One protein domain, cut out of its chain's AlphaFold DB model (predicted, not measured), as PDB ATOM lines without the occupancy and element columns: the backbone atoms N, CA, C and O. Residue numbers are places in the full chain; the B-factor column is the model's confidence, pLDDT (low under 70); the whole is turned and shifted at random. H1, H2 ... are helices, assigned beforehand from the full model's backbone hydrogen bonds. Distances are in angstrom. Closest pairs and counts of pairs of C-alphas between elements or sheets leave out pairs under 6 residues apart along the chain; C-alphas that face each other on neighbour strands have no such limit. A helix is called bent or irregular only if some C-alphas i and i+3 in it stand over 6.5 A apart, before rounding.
ATOM      1  N   THR A  69     -46.370 -10.658 -18.206       91.00
ATOM      2  CA  THR A  69     -45.669 -10.622 -16.911       91.00
ATOM      3  C   THR A  69     -44.162 -10.620 -17.105       91.00
ATOM      4  O   THR A  69     -43.603 -11.510 -17.743       91.00
ATOM      5  N   CYS A  70     -43.482  -9.643 -16.504       90.31
ATOM      6  CA  CYS A  70     -42.027  -9.578 -16.553       90.31
ATOM      7  C   CYS A  70     -41.391 -10.677 -15.691       90.31
ATOM      8  O   CYS A  70     -41.687 -10.796 -14.503       90.31
ATOM      9  N   HIS A  71     -40.430 -11.421 -16.242       89.44
ATOM     10  CA  HIS A  71     -39.707 -12.468 -15.516       89.44
ATOM     11  C   HIS A  71     -39.013 -11.951 -14.241       89.44
ATOM     12  O   HIS A  71     -38.984 -12.634 -13.213       89.44
ATOM     13  N   GLN A  72     -38.464 -10.734 -14.300       87.69
ATOM     14  CA  GLN A  72     -37.616 -10.189 -13.247       87.69
ATOM     15  C   GLN A  72     -38.413  -9.564 -12.095       87.69
ATOM     16  O   GLN A  72     -38.224  -9.964 -10.946       87.69
ATOM     17  N   CYS A  73     -39.288  -8.592 -12.375       87.12
ATOM     18  CA  CYS A  73     -40.090  -7.934 -11.335       87.12
ATOM     19  C   CYS A  73     -41.411  -8.650 -11.037       87.12
ATOM     20  O   CYS A  73     -42.033  -8.343 -10.023       87.12
ATOM     21  N   ARG A  74     -41.824  -9.603 -11.887       88.19
ATOM     22  CA  ARG A  74     -43.074 -10.380 -11.767       88.19
ATOM     23  C   ARG A  74     -44.342  -9.526 -11.757       88.19
ATOM     24  O   ARG A  74     -45.394 -10.011 -11.369       88.19
ATOM     25  N   GLN A  75     -44.232  -8.272 -12.188       86.69
ATOM     26  CA  GLN A  75     -45.362  -7.366 -12.342       86.69
ATOM     27  C   GLN A  75     -46.004  -7.572 -13.711       86.69
ATOM     28  O   GLN A  75     -45.295  -7.816 -14.696       86.69
ATOM     29  N   ARG A  76     -47.332  -7.436 -13.754       85.62
ATOM     30  CA  ARG A  76     -48.107  -7.372 -14.994       85.62
ATOM     31  C   ARG A  76     -47.803  -6.045 -15.696       85.62
ATOM     32  O   ARG A  76     -47.630  -5.016 -15.038       85.62
ATOM     33  N   LYS A  77     -47.639  -6.088 -17.010       85.88
ATOM     34  CA  LYS A  77     -47.233  -4.974 -17.864       85.88
ATOM     35  C   LYS A  77     -48.068  -4.969 -19.133       85.88
ATOM     36  O   LYS A  77     -48.511  -6.018 -19.587       85.88
ATOM     37  N   THR A  78     -48.254  -3.778 -19.668       82.44
ATOM     38  CA  THR A  78     -48.862  -3.492 -20.965       82.44
ATOM     39  C   THR A  78     -47.829  -2.727 -21.797       82.44
ATOM     40  O   THR A  78     -46.971  -2.042 -21.234       82.44
ATOM     41  N   GLY A  79     -47.855  -2.893 -23.120       75.75
ATOM     42  CA  GLY A  79     -46.908  -2.241 -24.036       75.75
ATOM     43  C   GLY A  79     -45.545  -2.936 -24.135       75.75
ATOM     44  O   GLY A  79     -45.444  -4.151 -23.948       75.75
ATOM     45  N   ASP A  80     -44.507  -2.151 -24.443       77.06
ATOM     46  CA  ASP A  80     -43.192  -2.621 -24.898       77.06
ATOM     47  C   ASP A  80     -42.555  -3.716 -24.034       77.06
ATOM     48  O   ASP A  80     -42.259  -3.533 -22.845       77.06
ATOM     49  N   THR A  81     -42.240  -4.834 -24.685       82.56
ATOM     50  CA  THR A  81     -41.600  -6.009 -24.095       82.56
ATOM     51  C   THR A  81     -40.260  -6.294 -24.761       82.56
ATOM     52  O   THR A  81     -40.092  -6.112 -25.963       82.56
ATOM     53  N   ALA A  82     -39.298  -6.767 -23.973       85.38
ATOM     54  CA  ALA A  82     -38.126  -7.456 -24.488       85.38
ATOM     55  C   ALA A  82     -38.388  -8.965 -24.414       85.38
ATOM     56  O   ALA A  82     -38.328  -9.559 -23.328       85.38
ATOM     57  N   ASP A  83     -38.686  -9.573 -25.563       87.44
ATOM     58  CA  ASP A  83     -38.961 -11.005 -25.684       87.44
ATOM     59  C   ASP A  83     -37.692 -11.785 -26.024       87.44
ATOM     60  O   ASP A  83     -36.969 -11.460 -26.964       87.44
ATOM     61  N   CYS A  84     -37.437 -12.862 -25.281       88.31
ATOM     62  CA  CYS A  84     -36.326 -13.758 -25.578       88.31
ATOM     63  C   CYS A  84     -36.561 -14.503 -26.902       88.31
ATOM     64  O   CYS A  84     -37.602 -15.142 -27.070       88.31
ATOM     65  N   LYS A  85     -35.569 -14.510 -27.798       85.69
ATOM     66  CA  LYS A  85     -35.596 -15.335 -29.021       85.69
ATOM     67  C   LYS A  85     -34.844 -16.662 -28.892       85.69
ATOM     68  O   LYS A  85     -35.000 -17.524 -29.751       85.69
ATOM     69  N   GLY A  86     -34.086 -16.850 -27.814       82.88
ATOM     70  CA  GLY A  86     -33.333 -18.079 -27.561       82.88
ATOM     71  C   GLY A  86     -34.215 -19.306 -27.305       82.88
ATOM     72  O   GLY A  86     -35.406 -19.211 -26.985       82.88
ATOM     73  N   SER A  87     -33.609 -20.482 -27.389       81.38
ATOM     74  CA  SER A  87     -34.227 -21.768 -27.060       81.38
ATOM     75  C   SER A  87     -33.727 -22.294 -25.708       81.38
ATOM     76  O   SER A  87     -32.784 -21.781 -25.106       81.38
ATOM     77  N   ASN A  88     -34.424 -23.279 -25.153       73.94
ATOM     78  CA  ASN A  88     -34.004 -24.024 -23.970       73.94
ATOM     79  C   ASN A  88     -34.294 -25.521 -24.174       73.94
ATOM     80  O   ASN A  88     -34.892 -25.909 -25.174       73.94
ATOM     81  N   LYS A  89     -33.927 -26.367 -23.198       70.31
ATOM     82  CA  LYS A  89     -34.130 -27.833 -23.247       70.31
ATOM     83  C   LYS A  89     -35.589 -28.287 -23.483       70.31
ATOM     84  O   LYS A  89     -35.820 -29.469 -23.676       70.31
ATOM     85  N   ARG A  90     -36.570 -27.378 -23.419       68.44
ATOM     86  CA  ARG A  90     -38.011 -27.614 -23.624       68.44
ATOM     87  C   ARG A  90     -38.588 -26.831 -24.817       68.44
ATOM     88  O   ARG A  90     -39.801 -26.684 -24.900       68.44
ATOM     89  N   GLY A  91     -37.746 -26.280 -25.694       80.94
ATOM     90  CA  GLY A  91     -38.164 -25.500 -26.868       80.94
ATOM     91  C   GLY A  91     -37.961 -23.986 -26.725       80.94
ATOM     92  O   GLY A  91     -37.105 -23.523 -25.966       80.94
ATOM     93  N   LYS A  92     -38.722 -23.195 -27.495       86.31
ATOM     94  CA  LYS A  92     -38.586 -21.728 -27.578       86.31
ATOM     95  C   LYS A  92     -38.801 -21.058 -26.215       86.31
ATOM     96  O   LYS A  92     -39.726 -21.390 -25.474       86.31
ATOM     97  N   CYS A  93     -37.947 -20.101 -25.863       88.06
ATOM     98  CA  CYS A  93     -38.059 -19.390 -24.595       88.06
ATOM     99  C   CYS A  93     -39.227 -18.391 -24.616       88.06
ATOM    100  O   CYS A  93     -39.270 -17.497 -25.447       88.06
ATOM    101  N   SER A  94     -40.144 -18.493 -23.650       88.00
ATOM    102  CA  SER A  94     -41.309 -17.601 -23.512       88.00
ATOM    103  C   SER A  94     -41.092 -16.425 -22.549       88.00
ATOM    104  O   SER A  94     -42.043 -15.754 -22.145       88.00
ATOM    105  N   LEU A  95     -39.849 -16.189 -22.116       90.00
ATOM    106  CA  LEU A  95     -39.555 -15.157 -21.125       90.00
ATOM    107  C   LEU A  95     -39.531 -13.754 -21.716       90.00
ATOM    108  O   LEU A  95     -38.888 -13.508 -22.734       90.00
ATOM    109  N   ARG A  96     -40.156 -12.843 -20.970       89.81
ATOM    110  CA  ARG A  96     -40.320 -11.431 -21.304       89.81
ATOM    111  C   ARG A  96     -39.795 -10.540 -20.189       89.81
ATOM    112  O   ARG A  96     -39.933 -10.870 -19.001       89.81
ATOM    113  N   TYR A  97     -39.211  -9.403 -20.542       89.38
ATOM    114  CA  TYR A  97     -38.641  -8.459 -19.586       89.38
ATOM    115  C   TYR A  97     -39.090  -7.032 -19.883       89.38
ATOM    116  O   TYR A  97     -39.170  -6.629 -21.035       89.38
ATOM    117  N   CYS A  98     -39.368  -6.244 -18.837       87.62
ATOM    118  CA  CYS A  98     -39.656  -4.823 -19.027       87.62
ATOM    119  C   CYS A  98     -38.367  -4.021 -19.182       87.62
ATOM    120  O   CYS A  98     -37.346  -4.361 -18.570       87.62
ATOM    121  N   LYS A  99     -38.445  -2.921 -19.942       84.88
ATOM    122  CA  LYS A  99     -37.323  -2.010 -20.214       84.88
ATOM    123  C   LYS A  99     -36.566  -1.626 -18.937       84.88
ATOM    124  O   LYS A  99     -35.351  -1.779 -18.877       84.88
ATOM    125  N   ASN A 100     -37.275  -1.255 -17.866       84.56
ATOM    126  CA  ASN A 100     -36.643  -0.892 -16.590       84.56
ATOM    127  C   ASN A 100     -35.885  -2.055 -15.936       84.56
ATOM    128  O   ASN A 100     -34.835  -1.840 -15.340       84.56
ATOM    129  N   CYS A 101     -36.399  -3.288 -16.010       86.44
ATOM    130  CA  CYS A 101     -35.685  -4.437 -15.449       86.44
ATOM    131  C   CYS A 101     -34.433  -4.762 -16.254       86.44
ATOM    132  O   CYS A 101     -33.423  -5.101 -15.650       86.44
ATOM    133  N   ILE A 102     -34.485  -4.646 -17.579       85.75
ATOM    134  CA  ILE A 102     -33.309  -4.829 -18.426       85.75
ATOM    135  C   ILE A 102     -32.262  -3.752 -18.123       85.75
ATOM    136  O   ILE A 102     -31.162  -4.101 -17.710       85.75
ATOM    137  N   ARG A 103     -32.633  -2.468 -18.169       83.00
ATOM    138  CA  ARG A 103     -31.724  -1.343 -17.880       83.00
ATOM    139  C   ARG A 103     -31.100  -1.415 -16.485       83.00
ATOM    140  O   ARG A 103     -29.889  -1.325 -16.342       83.00
ATOM    141  N   ASN A 104     -31.900  -1.658 -15.445       79.88
ATOM    142  CA  ASN A 104     -31.404  -1.596 -14.064       79.88
ATOM    143  C   ASN A 104     -30.657  -2.859 -13.611       79.88
ATOM    144  O   ASN A 104     -29.938  -2.823 -12.605       79.88
ATOM    145  N   ARG A 105     -30.891  -4.002 -14.274       79.06
ATOM    146  CA  ARG A 105     -30.314  -5.296 -13.871       79.06
ATOM    147  C   ARG A 105     -29.252  -5.833 -14.802       79.06
ATOM    148  O   ARG A 105     -28.409  -6.584 -14.324       79.06
ATOM    149  N   TYR A 106     -29.313  -5.464 -16.071       81.69
ATOM    150  CA  TYR A 106     -28.422  -5.931 -17.122       81.69
ATOM    151  C   TYR A 106     -28.007  -4.735 -18.000       81.69
ATOM    152  O   TYR A 106     -28.269  -4.751 -19.201       81.69
ATOM    153  N   PRO A 107     -27.400  -3.679 -17.415       68.69
ATOM    154  CA  PRO A 107     -27.105  -2.431 -18.127       68.69
ATOM    155  C   PRO A 107     -26.213  -2.657 -19.352       68.69
ATOM    156  O   PRO A 107     -26.486  -2.099 -20.406       68.69
ATOM    157  N   LEU A 108     -25.242  -3.572 -19.248       64.56
ATOM    158  CA  LEU A 108     -24.326  -3.941 -20.334       64.56
ATOM    159  C   LEU A 108     -25.026  -4.548 -21.558       64.56
ATOM    160  O   LEU A 108     -24.486  -4.513 -22.653       64.56
ATOM    161  N   ILE A 109     -26.218  -5.120 -21.377       65.69
ATOM    162  CA  ILE A 109     -26.968  -5.796 -22.445       65.69
ATOM    163  C   ILE A 109     -28.161  -4.931 -22.870       65.69
ATOM    164  O   ILE A 109     -28.708  -5.121 -23.950       65.69
ATOM    165  N   ALA A 110     -28.578  -3.965 -22.044       63.44
ATOM    166  CA  ALA A 110     -29.800  -3.197 -22.244       63.44
ATOM    167  C   ALA A 110     -29.833  -2.461 -23.583       63.44
ATOM    168  O   ALA A 110     -30.851  -2.498 -24.268       63.44
ATOM    169  N   GLU A 111     -28.713  -1.867 -23.974       63.53
ATOM    170  CA  GLU A 111     -28.596  -1.142 -25.234       63.53
ATOM    171  C   GLU A 111     -28.632  -2.086 -26.450       63.53
ATOM    172  O   GLU A 111     -29.254  -1.781 -27.467       63.53
ATOM    173  N   GLU A 112     -28.057  -3.285 -26.318       61.75
ATOM    174  CA  GLU A 112     -28.096  -4.324 -27.352       61.75
ATOM    175  C   GLU A 112     -29.494  -4.936 -27.512       61.75
ATOM    176  O   GLU A 112     -29.913  -5.211 -28.634       61.75
ATOM    177  N   VAL A 113     -30.234  -5.128 -26.410       64.69
ATOM    178  CA  VAL A 113     -31.605  -5.673 -26.421       64.69
ATOM    179  C   VAL A 113     -32.579  -4.727 -27.108       64.69
ATOM    180  O   VAL A 113     -33.491  -5.183 -27.790       64.69
ATOM    181  N   LEU A 114     -32.422  -3.415 -26.903       61.81
ATOM    182  CA  LEU A 114     -33.302  -2.428 -27.529       61.81
ATOM    183  C   LEU A 114     -33.013  -2.245 -29.028       61.81
ATOM    184  O   LEU A 114     -33.903  -1.796 -29.743       61.81
ATOM    185  N   LYS A 115     -31.803  -2.583 -29.493       64.69
ATOM    186  CA  LYS A 115     -31.362  -2.388 -30.885       64.69
ATOM    187  C   LYS A 115     -31.402  -3.653 -31.749       64.69
ATOM    188  O   LYS A 115     -31.539  -3.532 -32.960       64.69
ATOM    189  N   LYS A 116     -31.252  -4.855 -31.178       57.75
ATOM    190  CA  LYS A 116     -31.181  -6.116 -31.941       57.75
ATOM    191  C   LYS A 116     -32.459  -6.943 -31.806       57.75
ATOM    192  O   LYS A 116     -32.892  -7.265 -30.705       57.75
ATOM    193  N   GLU A 117     -32.983  -7.408 -32.938       59.38
ATOM    194  CA  GLU A 117     -34.160  -8.291 -33.004       59.38
ATOM    195  C   GLU A 117     -33.887  -9.732 -32.520       59.38
ATOM    196  O   GLU A 117     -34.823 -10.479 -32.223       59.38
ATOM    197  N   ALA A 118     -32.613 -10.122 -32.387       65.75
ATOM    198  CA  ALA A 118     -32.166 -11.465 -32.008       65.75
ATOM    199  C   ALA A 118     -31.441 -11.485 -30.646       65.75
ATOM    200  O   ALA A 118     -30.258 -11.813 -30.552       65.75
ATOM    201  N   TRP A 119     -32.142 -11.116 -29.570       81.75
ATOM    202  CA  TRP A 119     -31.596 -11.167 -28.209       81.75
ATOM    203  C   TRP A 119     -31.981 -12.447 -27.442       81.75
ATOM    204  O   TRP A 119     -33.130 -12.903 -27.443       81.75
ATOM    205  N   GLU A 120     -31.007 -12.994 -26.712       85.19
ATOM    206  CA  GLU A 120     -31.184 -14.105 -25.778       85.19
ATOM    207  C   GLU A 120     -31.189 -13.633 -24.326       85.19
ATOM    208  O   GLU A 120     -30.270 -12.961 -23.860       85.19
ATOM    209  N   CYS A 121     -32.206 -14.042 -23.569       87.81
ATOM    210  CA  CYS A 121     -32.358 -13.566 -22.206       87.81
ATOM    211  C   CYS A 121     -31.299 -14.128 -21.245       87.81
ATOM    212  O   CYS A 121     -30.815 -15.249 -21.439       87.81
ATOM    213  N   PRO A 122     -31.056 -13.440 -20.113       87.62
ATOM    214  CA  PRO A 122     -30.082 -13.878 -19.123       87.62
ATOM    215  C   PRO A 122     -30.315 -15.288 -18.560       87.62
ATOM    216  O   PRO A 122     -29.441 -15.970 -18.030       87.62
ATOM    217  N   LYS A 123     -31.551 -15.787 -18.628       86.56
ATOM    218  CA  LYS A 123     -31.821 -17.161 -18.203       86.56
ATOM    219  C   LYS A 123     -31.293 -18.183 -19.211       86.56
ATOM    220  O   LYS A 123     -30.807 -19.219 -18.779       86.56
ATOM    221  N   CYS A 124     -31.392 -17.903 -20.512       86.12
ATOM    222  CA  CYS A 124     -30.840 -18.760 -21.565       86.12
ATOM    223  C   CYS A 124     -29.307 -18.736 -21.543       86.12
ATOM    224  O   CYS A 124     -28.689 -19.790 -21.619       86.12
ATOM    225  N   ARG A 125     -28.715 -17.560 -21.303       84.00
ATOM    226  CA  ARG A 125     -27.263 -17.368 -21.139       84.00
ATOM    227  C   ARG A 125     -26.701 -17.869 -19.805       84.00
ATOM    228  O   ARG A 125     -25.500 -17.820 -19.582       84.00
ATOM    229  N   ASN A 126     -27.554 -18.370 -18.910       81.19
ATOM    230  CA  ASN A 126     -27.186 -18.799 -17.562       81.19
ATOM    231  C   ASN A 126     -26.522 -17.711 -16.692       81.19
ATOM    232  O   ASN A 126     -25.810 -18.048 -15.756       81.19
ATOM    233  N   ASP A 127     -26.841 -16.436 -16.868       82.44
ATOM    234  CA  ASP A 127     -26.364 -15.308 -16.046       82.44
ATOM    235  C   ASP A 127     -27.519 -14.562 -15.337       82.44
ATOM    236  O   ASP A 127     -27.339 -13.519 -14.707       82.44
ATOM    237  N   CYS A 128     -28.743 -15.105 -15.384       86.25
ATOM    238  CA  CYS A 128     -29.903 -14.494 -14.738       86.25
ATOM    239  C   CYS A 128     -29.714 -14.325 -13.224       86.25
ATOM    240  O   CYS A 128     -29.687 -15.293 -12.460       86.25
ATOM    241  N   ASN A 129     -29.736 -13.071 -12.777       83.19
ATOM    242  CA  ASN A 129     -29.528 -12.697 -11.383       83.19
ATOM    243  C   ASN A 129     -30.815 -12.703 -10.536       83.19
ATOM    244  O   ASN A 129     -30.823 -12.176  -9.423       83.19
ATOM    245  N   CYS A 130     -31.933 -13.245 -11.029       84.81
ATOM    246  CA  CYS A 130     -33.181 -13.250 -10.269       84.81
ATOM    247  C   CYS A 130     -33.142 -14.276  -9.123       84.81
ATOM    248  O   CYS A 130     -32.579 -15.363  -9.250       84.81
ATOM    249  N   SER A 131     -33.798 -13.966  -8.000       82.00
ATOM    250  CA  SER A 131     -33.778 -14.823  -6.804       82.00
ATOM    251  C   SER A 131     -34.277 -16.251  -7.055       82.00
ATOM    252  O   SER A 131     -33.771 -17.190  -6.450       82.00
ATOM    253  N   ARG A 132     -35.245 -16.437  -7.964       85.00
ATOM    254  CA  ARG A 132     -35.761 -17.765  -8.342       85.00
ATOM    255  C   ARG A 132     -34.752 -18.564  -9.172       85.00
ATOM    256  O   ARG A 132     -34.611 -19.759  -8.935       85.00
ATOM    257  N   CYS A 133     -34.069 -17.933 -10.128       84.56
ATOM    258  CA  CYS A 133     -33.075 -18.608 -10.964       84.56
ATOM    259  C   CYS A 133     -31.821 -18.965 -10.162       84.56
ATOM    260  O   CYS A 133     -31.340 -20.083 -10.298       84.56
ATOM    261  N   ARG A 134     -31.357 -18.080  -9.270       83.00
ATOM    262  CA  ARG A 134     -30.186 -18.343  -8.415       83.00
ATOM    263  C   ARG A 134     -30.423 -19.469  -7.412       83.00
ATOM    264  O   ARG A 134     -29.648 -20.415  -7.390       83.00
ATOM    265  N   LYS A 135     -31.569 -19.474  -6.714       82.75
ATOM    266  CA  LYS A 135     -31.946 -20.597  -5.832       82.75
ATOM    267  C   LYS A 135     -31.989 -21.939  -6.566       82.75
ATOM    268  O   LYS A 135     -31.551 -22.941  -6.023       82.75
ATOM    269  N   ARG A 136     -32.490 -21.967  -7.808       82.81
ATOM    270  CA  ARG A 136     -32.528 -23.194  -8.624       82.81
ATOM    271  C   ARG A 136     -31.130 -23.703  -9.002       82.81
ATOM    272  O   ARG A 136     -30.988 -24.891  -9.258       82.81
ATOM    273  N   LYS A 137     -30.131 -22.821  -9.045       78.88
ATOM    274  CA  LYS A 137     -28.724 -23.160  -9.297       78.88
ATOM    275  C   LYS A 137     -27.925 -23.469  -8.024       78.88
ATOM    276  O   LYS A 137     -26.752 -23.783  -8.131       78.88
ATOM    277  N   GLY A 138     -28.532 -23.355  -6.839       79.25
ATOM    278  CA  GLY A 138     -27.826 -23.493  -5.560       79.25
ATOM    279  C   GLY A 138     -27.071 -22.235  -5.111       79.25
ATOM    280  O   GLY A 138     -26.330 -22.284  -4.139       79.25
TER     281      GLY A 138
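This is residues 69 to 138 of the 366 residues of the protein "DDT domain-containing protein" of Hordeum vulgare subsp. vulgare (UniProt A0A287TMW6). Little regular structure is seen: mostly loops, with a small helical hairpin of H1 and H2 on one side and the short helix H3 alone at one end of the longest axis. The long opening stretch, residues 69 to 98, folds back on itself through two short antiparallel pairings, 82 to 83 with 96 to 97 and 87 to 88 with 91 to 92. The 70 printed residues include three named helices, H1, H2, H3 in order, holding 22 residues, and no named strand; the class is all helix. The whole is compact, radius of gyration of the C-alphas 11.5 A, spanning 31 by 24 by 22 A.

H1, residues 99 to 105, and H2, residues 107 to 115, form a helical hairpin and touch, closest at the C-alphas of Arg 103 and Ala 110, 5.1 A apart. They run opposite ways at a shallow tilt of 24 degrees. H3, residues 131 to 136, is apart from both. Every O i to N i+4 pair is within hydrogen-bond range in H1 and H3, and 3 of 5 in H2.

H1 begins at C-alpha 99 (-37.323, -2.010, -20.214) and is 10.0 A long. H2, 13.4 A long, is irregular: C-alphas 108 and 111 are 7.1 A apart. H3, 8.7 A long, ends at C-alpha 136 (-32.528, -23.194, -8.624).

The farthest C-alphas, of Gly 79 and Gly 138, are 34.0 A apart. The printed part has no cut. The H1 to H2 link is tight; the H2 to H3 link, 15 residues, is long. Residue 90 and residues 107 to 118 have pLDDT under 70.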